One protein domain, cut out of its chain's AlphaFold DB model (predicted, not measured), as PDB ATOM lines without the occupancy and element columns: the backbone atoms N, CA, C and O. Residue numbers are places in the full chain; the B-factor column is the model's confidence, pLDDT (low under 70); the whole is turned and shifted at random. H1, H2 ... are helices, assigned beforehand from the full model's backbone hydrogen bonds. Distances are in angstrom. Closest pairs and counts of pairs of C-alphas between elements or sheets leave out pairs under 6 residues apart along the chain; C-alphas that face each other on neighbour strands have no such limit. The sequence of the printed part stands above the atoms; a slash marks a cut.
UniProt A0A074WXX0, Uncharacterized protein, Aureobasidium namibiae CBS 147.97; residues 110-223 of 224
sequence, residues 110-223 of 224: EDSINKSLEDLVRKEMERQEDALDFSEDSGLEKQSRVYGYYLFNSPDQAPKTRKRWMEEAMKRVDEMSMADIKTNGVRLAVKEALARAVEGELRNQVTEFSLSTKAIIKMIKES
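AT A GLANCE: This is residues 110 to 223 of the 224 residues of an uncharacterized protein of Aureobasidium namibiae CBS 147.97 (UniProt A0A074WXX0). One long helix, H5, makes the length of this domain: H3 and H1 pack on its earlier part, while its later part, from residue 203 on, sticks out as a free arm. H3 lies at a slant on H5, H1 crosses near one end of the pair, and H2 makes a corner with H3, with a long loop, residues 130 to 141, between H1 and H2. The printed part has 114 residues with five named helices, H1 to H5 in order along the chain, and no named strand; the class is all helix. It is loose, with a radius of gyration of the C-alphas of 18.0 A, and elongated, spanning 63 by 37 by 21 A.

IN THESE COORDINATES: H1 is residues 110 to 129, 28.3 A from first to last C-alpha, and begins with C-alpha 110 at (137.435, 160.018, 193.183). H2 is residues 142 to 153, 16.0 A long. H3 is residues 158 to 174, 24.0 A long, and begins with C-alpha 158 at (138.311, 172.134, 165.506). H4 is the four residues 180 to 183. H5 is residues 185 to 221, 53.8 A long, and ends with C-alpha 221 at (167.887, 170.004, 143.917).

HOW THE PARTS SIT: The hub is H3, which touches H1, H2 and H5. H3 and H5 touch with 27 pairs of C-alphas within 8 A, at a steep tilt of 47 degrees, opposite ways; their closest C-alphas are those of Ala 169 and Val 190, 5.0 A apart. H5 touches H3 with residues 185 to 201 alone. H1 touches H3 at a steep tilt of 50 degrees, opposite ways, with the C-alphas of Glu 118 and Met 170 closest, 7.0 A apart. H1 touches H5 with residues 120 to 128 alone, the closest C-alphas being those of Met 125 and Val 190, 6.2 A apart; at 71 degrees they are only just about perpendicular. H2 and H3 touch only at the corner by their link, about perpendicular at 88 degrees, with the C-alphas of Phe 152 and Ala 158 closest, 4.5 A apart. H2 and H5 are near each other, with 6 pairs of C-alphas within 10 A. H3 and H4 are close but not clearly touching: the closest C-alphas, of Val 173 and Ile 181, are 7.2 A apart. H4 and H5 meet only through their link. H4 is apart from H1 and from H2. In H1, H2, H3 and H5 every O i to N i+4 pair is within hydrogen-bond range; H4 is too short for such a pair.

THE WHOLE: The two C-alphas farthest apart are those of Ala 179 and Ser 223, 63.8 A. Residues 203 to 223, of which 203 to 221 belong to H5, stand free; the body without them spans 43 by 26 by 19 A. The printed part has no cut. The link from H1 to H2 is long, with 12 residues, and the other three links are tight. The mean pLDDT of the printed part is 91.1, and no printed residue is under 70.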
ATOM      1  N   GLU A 110     136.453 159.293 193.996       78.19
ATOM      2  CA  GLU A 110     137.435 160.018 193.183       78.19
ATOM      3  C   GLU A 110     136.974 160.124 191.719       78.19
ATOM      4  O   GLU A 110     136.901 161.231 191.191       78.19
ATOM      5  N   ASP A 111     136.535 159.028 191.094       81.56
ATOM      6  CA  ASP A 111     136.009 159.020 189.720       81.56
ATOM      7  C   ASP A 111     134.747 159.889 189.572       81.56
ATOM      8  O   ASP A 111     134.566 160.583 188.568       81.56
ATOM      9  N   SER A 112     133.885 159.907 190.595       85.00
ATOM     10  CA  SER A 112     132.696 160.769 190.640       85.00
ATOM     11  C   SER A 112     133.058 162.261 190.714       85.00
ATOM     12  O   SER A 112     132.449 163.090 190.030       85.00
ATOM     13  N   ILE A 113     134.094 162.614 191.486       84.25
ATOM     14  CA  ILE A 113     134.630 163.982 191.559       84.25
ATOM     15  C   ILE A 113     135.285 164.372 190.230       84.25
ATOM     16  O   ILE A 113     134.953 165.424 189.685       84.25
ATOM     17  N   ASN A 114     136.146 163.517 189.676       84.94
ATOM     18  CA  ASN A 114     136.861 163.761 188.422       84.94
ATOM     19  C   ASN A 114     135.890 163.993 187.257       84.94
ATOM     20  O   ASN A 114     136.033 164.962 186.514       84.94
ATOM     21  N   LYS A 115     134.831 163.181 187.154       90.00
ATOM     22  CA  LYS A 115     133.769 163.370 186.157       90.00
ATOM     23  C   LYS A 115     132.995 164.682 186.349       90.00
ATOM     24  O   LYS A 115     132.678 165.359 185.375       90.00
ATOM     25  N   SER A 116     132.709 165.063 187.596       89.31
ATOM     26  CA  SER A 116     132.046 166.338 187.914       89.31
ATOM     27  C   SER A 116     132.922 167.556 187.577       89.31
ATOM     28  O   SER A 116     132.408 168.591 187.148       89.31
ATOM     29  N   LEU A 117     134.249 167.429 187.709       90.19
ATOM     30  CA  LEU A 117     135.211 168.430 187.243       90.19
ATOM     31  C   LEU A 117     135.281 168.468 185.710       90.19
ATOM     32  O   LEU A 117     135.262 169.560 185.145       90.19
ATOM     33  N   GLU A 118     135.272 167.315 185.033       93.88
ATOM     34  CA  GLU A 118     135.260 167.234 183.567       93.88
ATOM     35  C   GLU A 118     134.025 167.929 182.965       93.88
ATOM     36  O   GLU A 118     134.159 168.782 182.087       93.88
ATOM     37  N   ASP A 119     132.820 167.636 183.468       94.31
ATOM     38  CA  ASP A 119     131.582 168.275 182.998       94.31
ATOM     39  C   ASP A 119     131.551 169.795 183.297       94.31
ATOM     40  O   ASP A 119     130.928 170.562 182.554       94.31
ATOM     41  N   LEU A 120     132.243 170.256 184.349       93.81
ATOM     42  CA  LEU A 120     132.384 171.678 184.686       93.81
ATOM     43  C   LEU A 120     133.386 172.397 183.765       93.81
ATOM     44  O   LEU A 120     133.098 173.496 183.289       93.81
ATOM     45  N   VAL A 121     134.533 171.768 183.479       95.50
ATOM     46  CA  VAL A 121     135.532 172.246 182.508       95.50
ATOM     47  C   VAL A 121     134.918 172.320 181.111       95.50
ATOM     48  O   VAL A 121     135.040 173.352 180.454       95.50
ATOM     49  N   ARG A 122     134.186 171.281 180.686       96.25
ATOM     50  CA  ARG A 122     133.539 171.220 179.367       96.25
ATOM     51  C   ARG A 122     132.522 172.349 179.173       96.25
ATOM     52  O   ARG A 122     132.600 173.060 178.175       96.25
ATOM     53  N   LYS A 123     131.644 172.593 180.154       95.88
ATOM     54  CA  LYS A 123     130.692 173.721 180.115       95.88
ATOM     55  C   LYS A 123     131.369 175.085 180.066       95.88
ATOM     56  O   LYS A 123     130.873 175.991 179.403       95.88
ATOM     57  N   GLU A 124     132.477 175.265 180.778       96.12
ATOM     58  CA  GLU A 124     133.207 176.534 180.766       96.12
ATOM     59  C   GLU A 124     134.032 176.715 179.479       96.12
ATOM     60  O   GLU A 124     134.204 177.849 179.040       96.12
ATOM     61  N   MET A 125     134.466 175.628 178.827       96.25
ATOM     62  CA  MET A 125     135.000 175.656 177.460       96.25
ATOM     63  C   MET A 125     133.928 176.060 176.448       96.25
ATOM     64  O   MET A 125     134.146 177.021 175.721       96.25
ATOM     65  N   GLU A 126     132.759 175.410 176.453       95.56
ATOM     66  CA  GLU A 126     131.606 175.770 175.605       95.56
ATOM     67  C   GLU A 126     131.256 177.263 175.773       95.56
ATOM     68  O   GLU A 126     131.229 178.021 174.804       95.56
ATOM     69  N   ARG A 127     131.131 177.732 177.023       95.44
ATOM     70  CA  ARG A 127     130.836 179.136 177.365       95.44
ATOM     71  C   ARG A 127     131.954 180.131 176.999       95.44
ATOM     72  O   ARG A 127     131.699 181.338 176.958       95.44
ATOM     73  N   GLN A 128     133.193 179.674 176.806       94.06
ATOM     74  CA  GLN A 128     134.290 180.506 176.295       94.06
ATOM     75  C   GLN A 128     134.386 180.450 174.768       94.06
ATOM     76  O   GLN A 128     134.713 181.471 174.175       94.06
ATOM     77  N   GLU A 129     134.056 179.321 174.138       93.12
ATOM     78  CA  GLU A 129     134.024 179.154 172.681       93.12
ATOM     79  C   GLU A 129     132.879 179.952 172.043       93.12
ATOM     80  O   GLU A 129     133.124 180.703 171.102       93.12
ATOM     81  N   ASP A 130     131.677 179.923 172.632       91.75
ATOM     82  CA  ASP A 130     130.538 180.778 172.246       91.75
ATOM     83  C   ASP A 130     130.840 182.289 172.379       91.75
ATOM     84  O   ASP A 130     130.127 183.128 171.831       91.75
ATOM     85  N   ALA A 131     131.896 182.651 173.117       91.44
ATOM     86  CA  ALA A 131     132.367 184.023 173.294       91.44
ATOM     87  C   ALA A 131     133.559 184.395 172.380       91.44
ATOM     88  O   ALA A 131     134.078 185.511 172.489       91.44
ATOM     89  N   LEU A 132     134.010 183.497 171.492       90.62
ATOM     90  CA  LEU A 132     135.077 183.769 170.522       90.62
ATOM     91  C   LEU A 132     134.523 184.455 169.269       90.62
ATOM     92  O   LEU A 132     134.099 183.809 168.311       90.62
ATOM     93  N   ASP A 133     134.580 185.785 169.251       91.19
ATOM     94  CA  ASP A 133     134.207 186.561 168.072       91.19
ATOM     95  C   ASP A 133     135.374 186.702 167.070       91.19
ATOM     96  O   ASP A 133     136.383 187.371 167.321       91.19
ATOM     97  N   PHE A 134     135.215 186.089 165.895       90.94
ATOM     98  CA  PHE A 134     136.127 186.207 164.750       90.94
ATOM     99  C   PHE A 134     135.577 187.107 163.622       90.94
ATOM    100  O   PHE A 134     136.146 187.128 162.527       90.94
ATOM    101  N   SER A 135     134.481 187.837 163.867       89.81
ATOM    102  CA  SER A 135     133.868 188.788 162.930       89.81
ATOM    103  C   SER A 135     134.781 189.973 162.604       89.81
ATOM    104  O   SER A 135     135.776 190.231 163.283       89.81
ATOM    105  N   GLU A 136     134.450 190.741 161.561       87.75
ATOM    106  CA  GLU A 136     135.289 191.879 161.169       87.75
ATOM    107  C   GLU A 136     135.354 193.000 162.222       87.75
ATOM    108  O   GLU A 136     136.350 193.732 162.255       87.75
ATOM    109  N   ASP A 137     134.354 193.062 163.104       90.50
ATOM    110  CA  ASP A 137     134.174 194.072 164.147       90.50
ATOM    111  C   ASP A 137     134.805 193.684 165.501       90.50
ATOM    112  O   ASP A 137     134.888 194.525 166.396       90.50
ATOM    113  N   SER A 138     135.307 192.451 165.662       84.88
ATOM    114  CA  SER A 138     135.685 191.869 166.969       84.88
ATOM    115  C   SER A 138     136.908 192.483 167.675       84.88
ATOM    116  O   SER A 138     137.388 191.970 168.686       84.88
ATOM    117  N   GLY A 139     137.473 193.562 167.129       88.50
ATOM    118  CA  GLY A 139     138.699 194.209 167.610       88.50
ATOM    119  C   GLY A 139     139.988 193.406 167.379       88.50
ATOM    120  O   GLY A 139     141.077 193.960 167.515       88.50
ATOM    121  N   LEU A 140     139.893 192.129 166.995       88.50
ATOM    122  CA  LEU A 140     141.040 191.286 166.666       88.50
ATOM    123  C   LEU A 140     141.684 191.684 165.331       88.50
ATOM    124  O   LEU A 140     141.000 191.955 164.336       88.50
ATOM    125  N   GLU A 141     143.017 191.615 165.285       91.62
ATOM    126  CA  GLU A 141     143.785 191.758 164.048       91.62
ATOM    127  C   GLU A 141     143.383 190.715 162.998       91.62
ATOM    128  O   GLU A 141     143.111 189.554 163.310       91.62
ATOM    129  N   LYS A 142     143.428 191.106 161.718       89.81
ATOM    130  CA  LYS A 142     143.006 190.262 160.589       89.81
ATOM    131  C   LYS A 142     143.677 188.880 160.569       89.81
ATOM    132  O   LYS A 142     143.022 187.907 160.206       89.81
ATOM    133  N   GLN A 143     144.954 188.783 160.951       88.69
ATOM    134  CA  GLN A 143     145.663 187.501 161.020       88.69
ATOM    135  C   GLN A 143     145.079 186.606 162.121       88.69
ATOM    136  O   GLN A 143     144.693 185.473 161.843       88.69
ATOM    137  N   SER A 144     144.918 187.143 163.333       89.06
ATOM    138  CA  SER A 144     144.306 186.456 164.477       89.06
ATOM    139  C   SER A 144     142.871 186.005 164.195       89.06
ATOM    140  O   SER A 144     142.507 184.895 164.574       89.06
ATOM    141  N   ARG A 145     142.075 186.812 163.475       91.56
ATOM    142  CA  ARG A 145     140.720 186.429 163.033       91.56
ATOM    143  C   ARG A 145     140.730 185.235 162.090       91.56
ATOM    144  O   ARG A 145     140.051 184.251 162.352       91.56
ATOM    145  N   VAL A 146     141.513 185.304 161.011       90.38
ATOM    146  CA  VAL A 146     141.597 184.222 160.013       90.38
ATOM    147  C   VAL A 146     142.145 182.940 160.643       90.38
ATOM    148  O   VAL A 146     141.628 181.859 160.368       90.38
ATOM    149  N   TYR A 147     143.146 183.052 161.521       90.56
ATOM    150  CA  TYR A 147     143.745 181.900 162.189       90.56
ATOM    151  C   TYR A 147     142.819 181.277 163.242       90.56
ATOM    152  O   TYR A 147     142.625 180.064 163.242       90.56
ATOM    153  N   GLY A 148     142.185 182.090 164.092       91.56
ATOM    154  CA  GLY A 148     141.194 181.615 165.057       91.56
ATOM    155  C   GLY A 148     139.982 180.979 164.376       91.56
ATOM    156  O   GLY A 148     139.600 179.863 164.723       91.56
ATOM    157  N   TYR A 149     139.452 181.610 163.322       92.25
ATOM    158  CA  TYR A 149     138.388 181.021 162.512       92.25
ATOM    159  C   TYR A 149     138.808 179.666 161.919       92.25
ATOM    160  O   TYR A 149     138.036 178.712 161.990       92.25
ATOM    161  N   TYR A 150     140.033 179.554 161.388       91.75
ATOM    162  CA  TYR A 150     140.578 178.293 160.879       91.75
ATOM    163  C   TYR A 150     140.654 177.213 161.968       91.75
ATOM    164  O   TYR A 150     140.177 176.103 161.732       91.75
ATOM    165  N   LEU A 151     141.184 177.525 163.155       92.56
ATOM    166  CA  LEU A 151     141.290 176.557 164.249       92.56
ATOM    167  C   LEU A 151     139.924 176.074 164.753       92.56
ATOM    168  O   LEU A 151     139.763 174.876 164.963       92.56
ATOM    169  N   PHE A 152     138.944 176.967 164.922       92.12
ATOM    170  CA  PHE A 152     137.673 176.632 165.584       92.12
ATOM    171  C   PHE A 152     136.527 176.235 164.638       92.12
ATOM    172  O   PHE A 152     135.593 175.574 165.082       92.12
ATOM    173  N   ASN A 153     136.602 176.551 163.336       91.44
ATOM    174  CA  ASN A 153     135.543 176.224 162.365       91.44
ATOM    175  C   ASN A 153     135.960 175.226 161.265       91.44
ATOM    176  O   ASN A 153     135.095 174.755 160.526       91.44
ATOM    177  N   SER A 154     137.246 174.875 161.124       91.75
ATOM    178  CA  SER A 154     137.662 173.879 160.117       91.75
ATOM    179  C   SER A 154     137.453 172.450 160.633       91.75
ATOM    180  O   SER A 154     137.917 172.145 161.736       91.75
ATOM    181  N   PRO A 155     136.843 171.539 159.848       90.06
ATOM    182  CA  PRO A 155     136.480 170.199 160.320       90.06
ATOM    183  C   PRO A 155     137.691 169.356 160.738       90.06
ATOM    184  O   PRO A 155     137.599 168.579 161.683       90.06
ATOM    185  N   ASP A 156     138.842 169.550 160.090       89.62
ATOM    186  CA  ASP A 156     140.078 168.827 160.402       89.62
ATOM    187  C   ASP A 156     140.836 169.381 161.618       89.62
ATOM    188  O   ASP A 156     141.751 168.714 162.100       89.62
ATOM    189  N   GLN A 157     140.509 170.586 162.102       89.94
ATOM    190  CA  GLN A 157     141.252 171.253 163.181       89.94
ATOM    191  C   GLN A 157     140.421 171.457 164.443       89.94
ATOM    192  O   GLN A 157     140.912 171.125 165.520       89.94
ATOM    193  N   ALA A 158     139.157 171.876 164.340       90.38
ATOM    194  CA  ALA A 158     138.311 172.134 165.506       90.38
ATOM    195  C   ALA A 158     138.242 170.949 166.496       90.38
ATOM    196  O   ALA A 158     138.407 171.180 167.696       90.38
ATOM    197  N   PRO A 159     138.130 169.671 166.061       93.25
ATOM    198  CA  PRO A 159     138.186 168.533 166.981       93.25
ATOM    199  C   PRO A 159     139.546 168.380 167.680       93.25
ATOM    200  O   PRO A 159     139.591 168.009 168.851       93.25
ATOM    201  N   LYS A 160     140.657 168.684 166.991       92.06
ATOM    202  CA  LYS A 160     142.016 168.617 167.557       92.06
ATOM    203  C   LYS A 160     142.257 169.752 168.548       92.06
ATOM    204  O   LYS A 160     142.728 169.498 169.653       92.06
ATOM    205  N   THR A 161     141.898 170.983 168.178       92.56
ATOM    206  CA  THR A 161     142.043 172.173 169.022       92.56
ATOM    207  C   THR A 161     141.185 172.053 170.278       92.56
ATOM    208  O   THR A 161     141.721 172.211 171.372       92.56
ATOM    209  N   ARG A 162     139.902 171.670 170.161       94.00
ATOM    210  CA  ARG A 162     139.029 171.407 171.321       94.00
ATOM    211  C   ARG A 162     139.568 170.281 172.205       94.00
ATOM    212  O   ARG A 162     139.621 170.452 173.418       94.00
ATOM    213  N   LYS A 163     140.029 169.163 171.626       94.50
ATOM    214  CA  LYS A 163     140.630 168.064 172.401       94.50
ATOM    215  C   LYS A 163     141.866 168.529 173.183       94.50
ATOM    216  O   LYS A 163     141.929 168.323 174.389       94.50
ATOM    217  N   ARG A 164     142.819 169.189 172.520       94.38
ATOM    218  CA  ARG A 164     144.059 169.683 173.142       94.38
ATOM    219  C   ARG A 164     143.788 170.739 174.217       94.38
ATOM    220  O   ARG A 164     144.474 170.775 175.233       94.38
ATOM    221  N   TRP A 165     142.782 171.585 173.993       96.19
ATOM    222  CA  TRP A 165     142.300 172.559 174.969       96.19
ATOM    223  C   TRP A 165     141.723 171.860 176.210       96.19
ATOM    224  O   TRP A 165     142.111 172.219 177.317       96.19
ATOM    225  N   MET A 166     140.906 170.815 176.038       95.69
ATOM    226  CA  MET A 166     140.395 169.991 177.144       95.69
ATOM    227  C   MET A 166     141.526 169.317 177.934       95.69
ATOM    228  O   MET A 166     141.520 169.348 179.161       95.69
ATOM    229  N   GLU A 167     142.518 168.743 177.244       94.94
ATOM    230  CA  GLU A 167     143.665 168.061 177.863       94.94
ATOM    231  C   GLU A 167     144.537 169.023 178.694       94.94
ATOM    232  O   GLU A 167     144.871 168.712 179.838       94.94
ATOM    233  N   GLU A 168     144.862 170.216 178.176       95.00
ATOM    234  CA  GLU A 168     145.565 171.249 178.958       95.00
ATOM    235  C   GLU A 168     144.680 171.847 180.068       95.00
ATOM    236  O   GLU A 168     145.208 172.211 181.118       95.00
ATOM    237  N   ALA A 169     143.357 171.945 179.882       95.31
ATOM    238  CA  ALA A 169     142.444 172.501 180.884       95.31
ATOM    239  C   ALA A 169     142.257 171.559 182.080       95.31
ATOM    240  O   ALA A 169     142.386 172.014 183.215       95.31
ATOM    241  N   MET A 170     142.022 170.264 181.838       95.06
ATOM    242  CA  MET A 170     141.910 169.246 182.891       95.06
ATOM    243  C   MET A 170     143.197 169.157 183.699       95.06
ATOM    244  O   MET A 170     143.169 169.432 184.893       95.06
ATOM    245  N   LYS A 171     144.344 168.953 183.037       94.19
ATOM    246  CA  LYS A 171     145.663 168.943 183.687       94.19
ATOM    247  C   LYS A 171     145.889 170.172 184.575       94.19
ATOM    248  O   LYS A 171     146.482 170.080 185.645       94.19
ATOM    249  N   ARG A 172     145.422 171.341 184.131       93.19
ATOM    250  CA  ARG A 172     145.564 172.607 184.856       93.19
ATOM    251  C   ARG A 172     144.570 172.773 186.009       93.19
ATOM    252  O   ARG A 172     144.846 173.570 186.898       93.19
ATOM    253  N   VAL A 173     143.459 172.038 186.015       92.94
ATOM    254  CA  VAL A 173     142.550 171.882 187.166       92.94
ATOM    255  C   VAL A 173     143.093 170.841 188.150       92.94
ATOM    256  O   VAL A 173     143.039 171.085 189.352       92.94
ATOM    257  N   ASP A 174     143.698 169.753 187.669       90.50
ATOM    258  CA  ASP A 174     144.368 168.736 188.498       90.50
ATOM    259  C   ASP A 174     145.566 169.329 189.279       90.50
ATOM    260  O   ASP A 174     145.882 168.902 190.388       90.50
ATOM    261  N   GLU A 175     146.214 170.358 188.717       90.31
ATOM    262  CA  GLU A 175     147.268 171.170 189.349       90.31
ATOM    263  C   GLU A 175     146.740 172.186 190.406       90.31
ATOM    264  O   GLU A 175     147.552 172.836 191.070       90.31
ATOM    265  N   MET A 176     145.418 172.366 190.584       91.00
ATOM    266  CA  MET A 176     144.813 173.384 191.473       91.00
ATOM    267  C   MET A 176     144.279 172.836 192.804       91.00
ATOM    268  O   MET A 176     143.934 171.666 192.943       91.00
ATOM    269  N   SER A 177     144.118 173.718 193.801       89.31
ATOM    270  CA  SER A 177     143.423 173.348 195.038       89.31
ATOM    271  C   SER A 177     141.896 173.372 194.879       89.31
ATOM    272  O   SER A 177     141.317 174.188 194.155       89.31
ATOM    273  N   MET A 178     141.209 172.553 195.681       86.44
ATOM    274  CA  MET A 178     139.741 172.561 195.800       86.44
ATOM    275  C   MET A 178     139.157 173.863 196.386       86.44
ATOM    276  O   MET A 178     137.931 173.980 196.486       86.44
ATOM    277  N   ALA A 179     139.993 174.823 196.800       87.69
ATOM    278  CA  ALA A 179     139.569 176.186 197.112       87.69
ATOM    279  C   ALA A 179     139.559 177.051 195.841       87.69
ATOM    280  O   ALA A 179     138.527 177.644 195.530       87.69
ATOM    281  N   ASP A 180     140.652 177.042 195.071       90.50
ATOM    282  CA  ASP A 180     140.805 177.820 193.831       90.50
ATOM    283  C   ASP A 180     139.751 177.433 192.790       90.50
ATOM    284  O   ASP A 180     139.089 178.292 192.207       90.50
ATOM    285  N   ILE A 181     139.510 176.127 192.623       88.69
ATOM    286  CA  ILE A 181     138.469 175.568 191.745       88.69
ATOM    287  C   ILE A 181     137.096 176.216 192.010       88.69
ATOM    288  O   ILE A 181     136.367 176.523 191.066       88.69
ATOM    289  N   LYS A 182     136.767 176.503 193.279       82.38
ATOM    290  CA  LYS A 182     135.494 177.125 193.693       82.38
ATOM    291  C   LYS A 182     135.471 178.647 193.517       82.38
ATOM    292  O   LYS A 182     134.392 179.227 193.454       82.38
ATOM    293  N   THR A 183     136.627 179.305 193.426       83.50
ATOM    294  CA  THR A 183     136.769 180.773 193.368       83.50
ATOM    295  C   THR A 183     137.171 181.281 191.976       83.50
ATOM    296  O   THR A 183     137.864 182.290 191.846       83.50
ATOM    297  N   ASN A 184     136.625 180.660 190.921       87.75
ATOM    298  CA  ASN A 184     136.881 180.888 189.482       87.75
ATOM    299  C   ASN A 184     138.118 180.177 188.888       87.75
ATOM    300  O   ASN A 184     138.438 180.432 187.725       87.75
ATOM    301  N   GLY A 185     138.779 179.271 189.616       91.00
ATOM    302  CA  GLY A 185     139.952 178.528 189.138       91.00
ATOM    303  C   GLY A 185     139.719 177.824 187.801       91.00
ATOM    304  O   GLY A 185     140.499 178.020 186.876       91.00
ATOM    305  N   VAL A 186     138.585 177.130 187.632       92.25
ATOM    306  CA  VAL A 186     138.233 176.446 186.368       92.25
ATOM    307  C   VAL A 186     138.159 177.412 185.178       92.25
ATOM    308  O   VAL A 186     138.713 177.126 184.121       92.25
ATOM    309  N   ARG A 187     137.559 178.599 185.344       93.62
ATOM    310  CA  ARG A 187     137.504 179.627 184.285       93.62
ATOM    311  C   ARG A 187     138.897 180.099 183.870       93.62
ATOM    312  O   ARG A 187     139.130 180.346 182.688       93.62
ATOM    313  N   LEU A 188     139.804 180.248 184.836       94.00
ATOM    314  CA  LEU A 188     141.193 180.633 184.578       94.00
ATOM    315  C   LEU A 188     141.977 179.483 183.929       94.00
ATOM    316  O   LEU A 188     142.636 179.718 182.922       94.00
ATOM    317  N   ALA A 189     141.825 178.249 184.421       94.75
ATOM    318  CA  ALA A 189     142.419 177.047 183.838       94.75
ATOM    319  C   ALA A 189     142.034 176.891 182.362       94.75
ATOM    320  O   ALA A 189     142.915 176.805 181.509       94.75
ATOM    321  N   VAL A 190     140.734 176.959 182.052       95.81
ATOM    322  CA  VAL A 190     140.202 176.910 180.683       95.81
ATOM    323  C   VAL A 190     140.768 178.044 179.824       95.81
ATOM    324  O   VAL A 190     141.238 177.786 178.716       95.81
ATOM    325  N   LYS A 191     140.803 179.287 180.322       94.56
ATOM    326  CA  LYS A 191     141.311 180.436 179.551       94.56
ATOM    327  C   LYS A 191     142.816 180.342 179.261       94.56
ATOM    328  O   LYS A 191     143.269 180.723 178.183       94.56
ATOM    329  N   GLU A 192     143.606 179.855 180.212       94.38
ATOM    330  CA  GLU A 192     145.054 179.688 180.042       94.38
ATOM    331  C   GLU A 192     145.391 178.467 179.173       94.38
ATOM    332  O   GLU A 192     146.304 178.530 178.346       94.38
ATOM    333  N   ALA A 193     144.612 177.390 179.287       95.00
ATOM    334  CA  ALA A 193     144.692 176.230 178.406       95.00
ATOM    335  C   ALA A 193     144.336 176.579 176.952       95.00
ATOM    336  O   ALA A 193     144.999 176.088 176.043       95.00
ATOM    337  N   LEU A 194     143.369 177.478 176.719       93.31
ATOM    338  CA  LEU A 194     143.046 177.994 175.382       93.31
ATOM    339  C   LEU A 194     144.272 178.652 174.735       93.31
ATOM    340  O   LEU A 194     144.643 178.317 173.610       93.31
ATOM    341  N   ALA A 195     144.937 179.552 175.468       91.69
ATOM    342  CA  ALA A 195     146.135 180.235 174.986       91.69
ATOM    343  C   ALA A 195     147.267 179.242 174.658       91.69
ATOM    344  O   ALA A 195     147.872 179.335 173.590       91.69
ATOM    345  N   ARG A 196     147.503 178.246 175.525       91.69
ATOM    346  CA  ARG A 196     148.493 177.179 175.287       91.69
ATOM    347  C   ARG A 196     148.137 176.263 174.119       91.69
ATOM    348  O   ARG A 196     149.036 175.864 173.381       91.69
ATOM    349  N   ALA A 197     146.864 175.920 173.939       91.38
ATOM    350  CA  ALA A 197     146.415 175.080 172.835       91.38
ATOM    351  C   ALA A 197     146.641 175.784 171.489       91.38
ATOM    352  O   ALA A 197     147.192 175.175 170.575       91.38
ATOM    353  N   VAL A 198     146.307 177.077 171.395       90.25
ATOM    354  CA  VAL A 198     146.544 177.906 170.199       90.25
ATOM    355  C   VAL A 198     148.042 178.120 169.944       90.25
ATOM    356  O   VAL A 198     148.499 177.932 168.818       90.25
ATOM    357  N   GLU A 199     148.836 178.452 170.969       88.81
ATOM    358  CA  GLU A 199     150.290 178.628 170.820       88.81
ATOM    359  C   GLU A 199     150.984 177.317 170.413       88.81
ATOM    360  O   GLU A 199     151.824 177.287 169.510       88.81
ATOM    361  N   GLY A 200     150.620 176.213 171.064       87.81
ATOM    362  CA  GLY A 200     151.148 174.888 170.773       87.81
ATOM    363  C   GLY A 200     150.772 174.387 169.380       87.81
ATOM    364  O   GLY A 200     151.516 173.593 168.806       87.81
ATOM    365  N   GLU A 201     149.645 174.835 168.829       87.75
ATOM    366  CA  GLU A 201     149.209 174.491 167.477       87.75
ATOM    367  C   GLU A 201     149.915 175.344 166.413       87.75
ATOM    368  O   GLU A 201     150.412 174.809 165.422       87.75
ATOM    369  N   LEU A 202     150.115 176.637 166.683       86.75
ATOM    370  CA  LEU A 202     150.944 177.513 165.852       86.75
ATOM    371  C   LEU A 202     152.391 176.997 165.751       86.75
ATOM    372  O   LEU A 202     152.958 176.926 164.659       86.75
ATOM    373  N   ARG A 203     152.983 176.571 166.878       88.06
ATOM    374  CA  ARG A 203     154.328 175.962 166.926       88.06
ATOM    375  C   ARG A 203     154.415 174.661 166.112       88.06
ATOM    376  O   ARG A 203     155.419 174.450 165.424       88.06
ATOM    377  N   ASN A 204     153.381 173.815 166.152       87.69
ATOM    378  CA  ASN A 204     153.307 172.595 165.337       87.69
ATOM    379  C   ASN A 204     153.302 172.937 163.841       87.69
ATOM    380  O   ASN A 204     154.163 172.472 163.098       87.69
ATOM    381  N   GLN A 205     152.393 173.814 163.412       85.62
ATOM    382  CA  GLN A 205     152.195 174.146 161.998       85.62
ATOM    383  C   GLN A 205     153.415 174.854 161.383       85.62
ATOM    384  O   GLN A 205     153.800 174.549 160.255       85.62
ATOM    385  N   VAL A 206     154.105 175.719 162.139       86.81
ATOM    386  CA  VAL A 206     155.401 176.298 161.722       86.81
ATOM    387  C   VAL A 206     156.474 175.213 161.534       86.81
ATOM    388  O   VAL A 206     157.292 175.297 160.613       86.81
ATOM    389  N   THR A 207     156.463 174.170 162.369       89.19
ATOM    390  CA  THR A 207     157.411 173.047 162.284       89.19
ATOM    391  C   THR A 207     157.119 172.159 161.071       89.19
ATOM    392  O   THR A 207     158.028 171.883 160.284       89.19
ATOM    393  N   GLU A 208     155.857 171.771 160.862       89.38
ATOM    394  CA  GLU A 208     155.405 170.996 159.696       89.38
ATOM    395  C   GLU A 208     155.668 171.733 158.377       89.38
ATOM    396  O   GLU A 208     156.195 171.144 157.426       89.38
ATOM    397  N   PHE A 209     155.384 173.040 158.331       90.06
ATOM    398  CA  PHE A 209     155.690 173.887 157.180       90.06
ATOM    399  C   PHE A 209     157.198 173.917 156.905       90.06
ATOM    400  O   PHE A 209     157.617 173.657 155.779       90.06
ATOM    401  N   SER A 210     158.035 174.125 157.931       90.69
ATOM    402  CA  SER A 210     159.499 174.116 157.781       90.69
ATOM    403  C   SER A 210     160.030 172.794 157.214       90.69
ATOM    404  O   SER A 210     160.933 172.802 156.374       90.69
ATOM    405  N   LEU A 211     159.481 171.656 157.652       92.50
ATOM    406  CA  LEU A 211     159.846 170.332 157.144       92.50
ATOM    407  C   LEU A 211     159.393 170.138 155.689       92.50
ATOM    408  O   LEU A 211     160.192 169.715 154.853       92.50
ATOM    409  N   SER A 212     158.160 170.531 155.362       91.62
ATOM    410  CA  SER A 212     157.607 170.459 154.002       91.62
ATOM    411  C   SER A 212     158.385 171.337 153.015       91.62
ATOM    412  O   SER A 212     158.757 170.877 151.937       91.62
ATOM    413  N   THR A 213     158.733 172.572 153.395       92.44
ATOM    414  CA  THR A 213     159.581 173.460 152.582       92.44
ATOM    415  C   THR A 213     160.971 172.861 152.347       92.44
ATOM    416  O   THR A 213     161.467 172.901 151.222       92.44
ATOM    417  N   LYS A 214     161.597 172.252 153.367       93.88
ATOM    418  CA  LYS A 214     162.890 171.556 153.213       93.88
ATOM    419  C   LYS A 214     162.789 170.363 152.258       93.88
ATOM    420  O   LYS A 214     163.691 170.179 151.445       93.88
ATOM    421  N   ALA A 215     161.702 169.592 152.318       92.56
ATOM    422  CA  ALA A 215     161.460 168.484 151.396       92.56
ATOM    423  C   ALA A 215     161.295 168.970 149.944       92.56
ATOM    424  O   ALA A 215     161.931 168.421 149.050       92.56
ATOM    425  N   ILE A 216     160.532 170.043 149.710       92.88
ATOM    426  CA  ILE A 216     160.359 170.643 148.374       92.88
ATOM    427  C   ILE A 216     161.695 171.159 147.818       92.88
ATOM    428  O   ILE A 216     162.056 170.829 146.691       92.88
ATOM    429  N   ILE A 217     162.473 171.899 148.619       93.06
ATOM    430  CA  ILE A 217     163.809 172.381 148.223       93.06
ATOM    431  C   ILE A 217     164.755 171.211 147.912       93.06
ATOM    432  O   ILE A 217     165.563 171.313 146.991       93.06
ATOM    433  N   LYS A 218     164.662 170.099 148.656       94.06
ATOM    434  CA  LYS A 218     165.436 168.882 148.382       94.06
ATOM    435  C   LYS A 218     165.042 168.255 147.042       94.06
ATOM    436  O   LYS A 218     165.933 168.000 146.245       94.06
ATOM    437  N   MET A 219     163.746 168.073 146.770       93.38
ATOM    438  CA  MET A 219     163.277 167.495 145.501       93.38
ATOM    439  C   MET A 219     163.724 168.315 144.287       93.38
ATOM    440  O   MET A 219     164.185 167.731 143.316       93.38
ATOM    441  N   ILE A 220     163.649 169.650 144.359       93.88
ATOM    442  CA  ILE A 220     164.105 170.531 143.270       93.88
ATOM    443  C   ILE A 220     165.600 170.307 142.982       93.88
ATOM    444  O   ILE A 220     165.975 170.075 141.838       93.88
ATOM    445  N   LYS A 221     166.437 170.259 144.027       93.00
ATOM    446  CA  LYS A 221     167.887 170.004 143.917       93.00
ATOM    447  C   LYS A 221     168.271 168.570 143.534       93.00
ATOM    448  O   LYS A 221     169.438 168.317 143.264       93.00
ATOM    449  N   GLU A 222     167.330 167.633 143.576       90.38
ATOM    450  CA  GLU A 222     167.503 166.253 143.099       90.38
ATOM    451  C   GLU A 222     166.885 166.054 141.699       90.38
ATOM    452  O   GLU A 222     166.855 164.930 141.197       90.38
ATOM    453  N   SER A 223     166.400 167.136 141.073       80.38
ATOM    454  CA  SER A 223     165.869 167.175 139.700       80.38
ATOM    455  C   SER A 223     166.693 168.034 138.724       80.38
ATOM    456  O   SER A 223     166.301 168.161 137.564       80.38
TER     457      SER A 223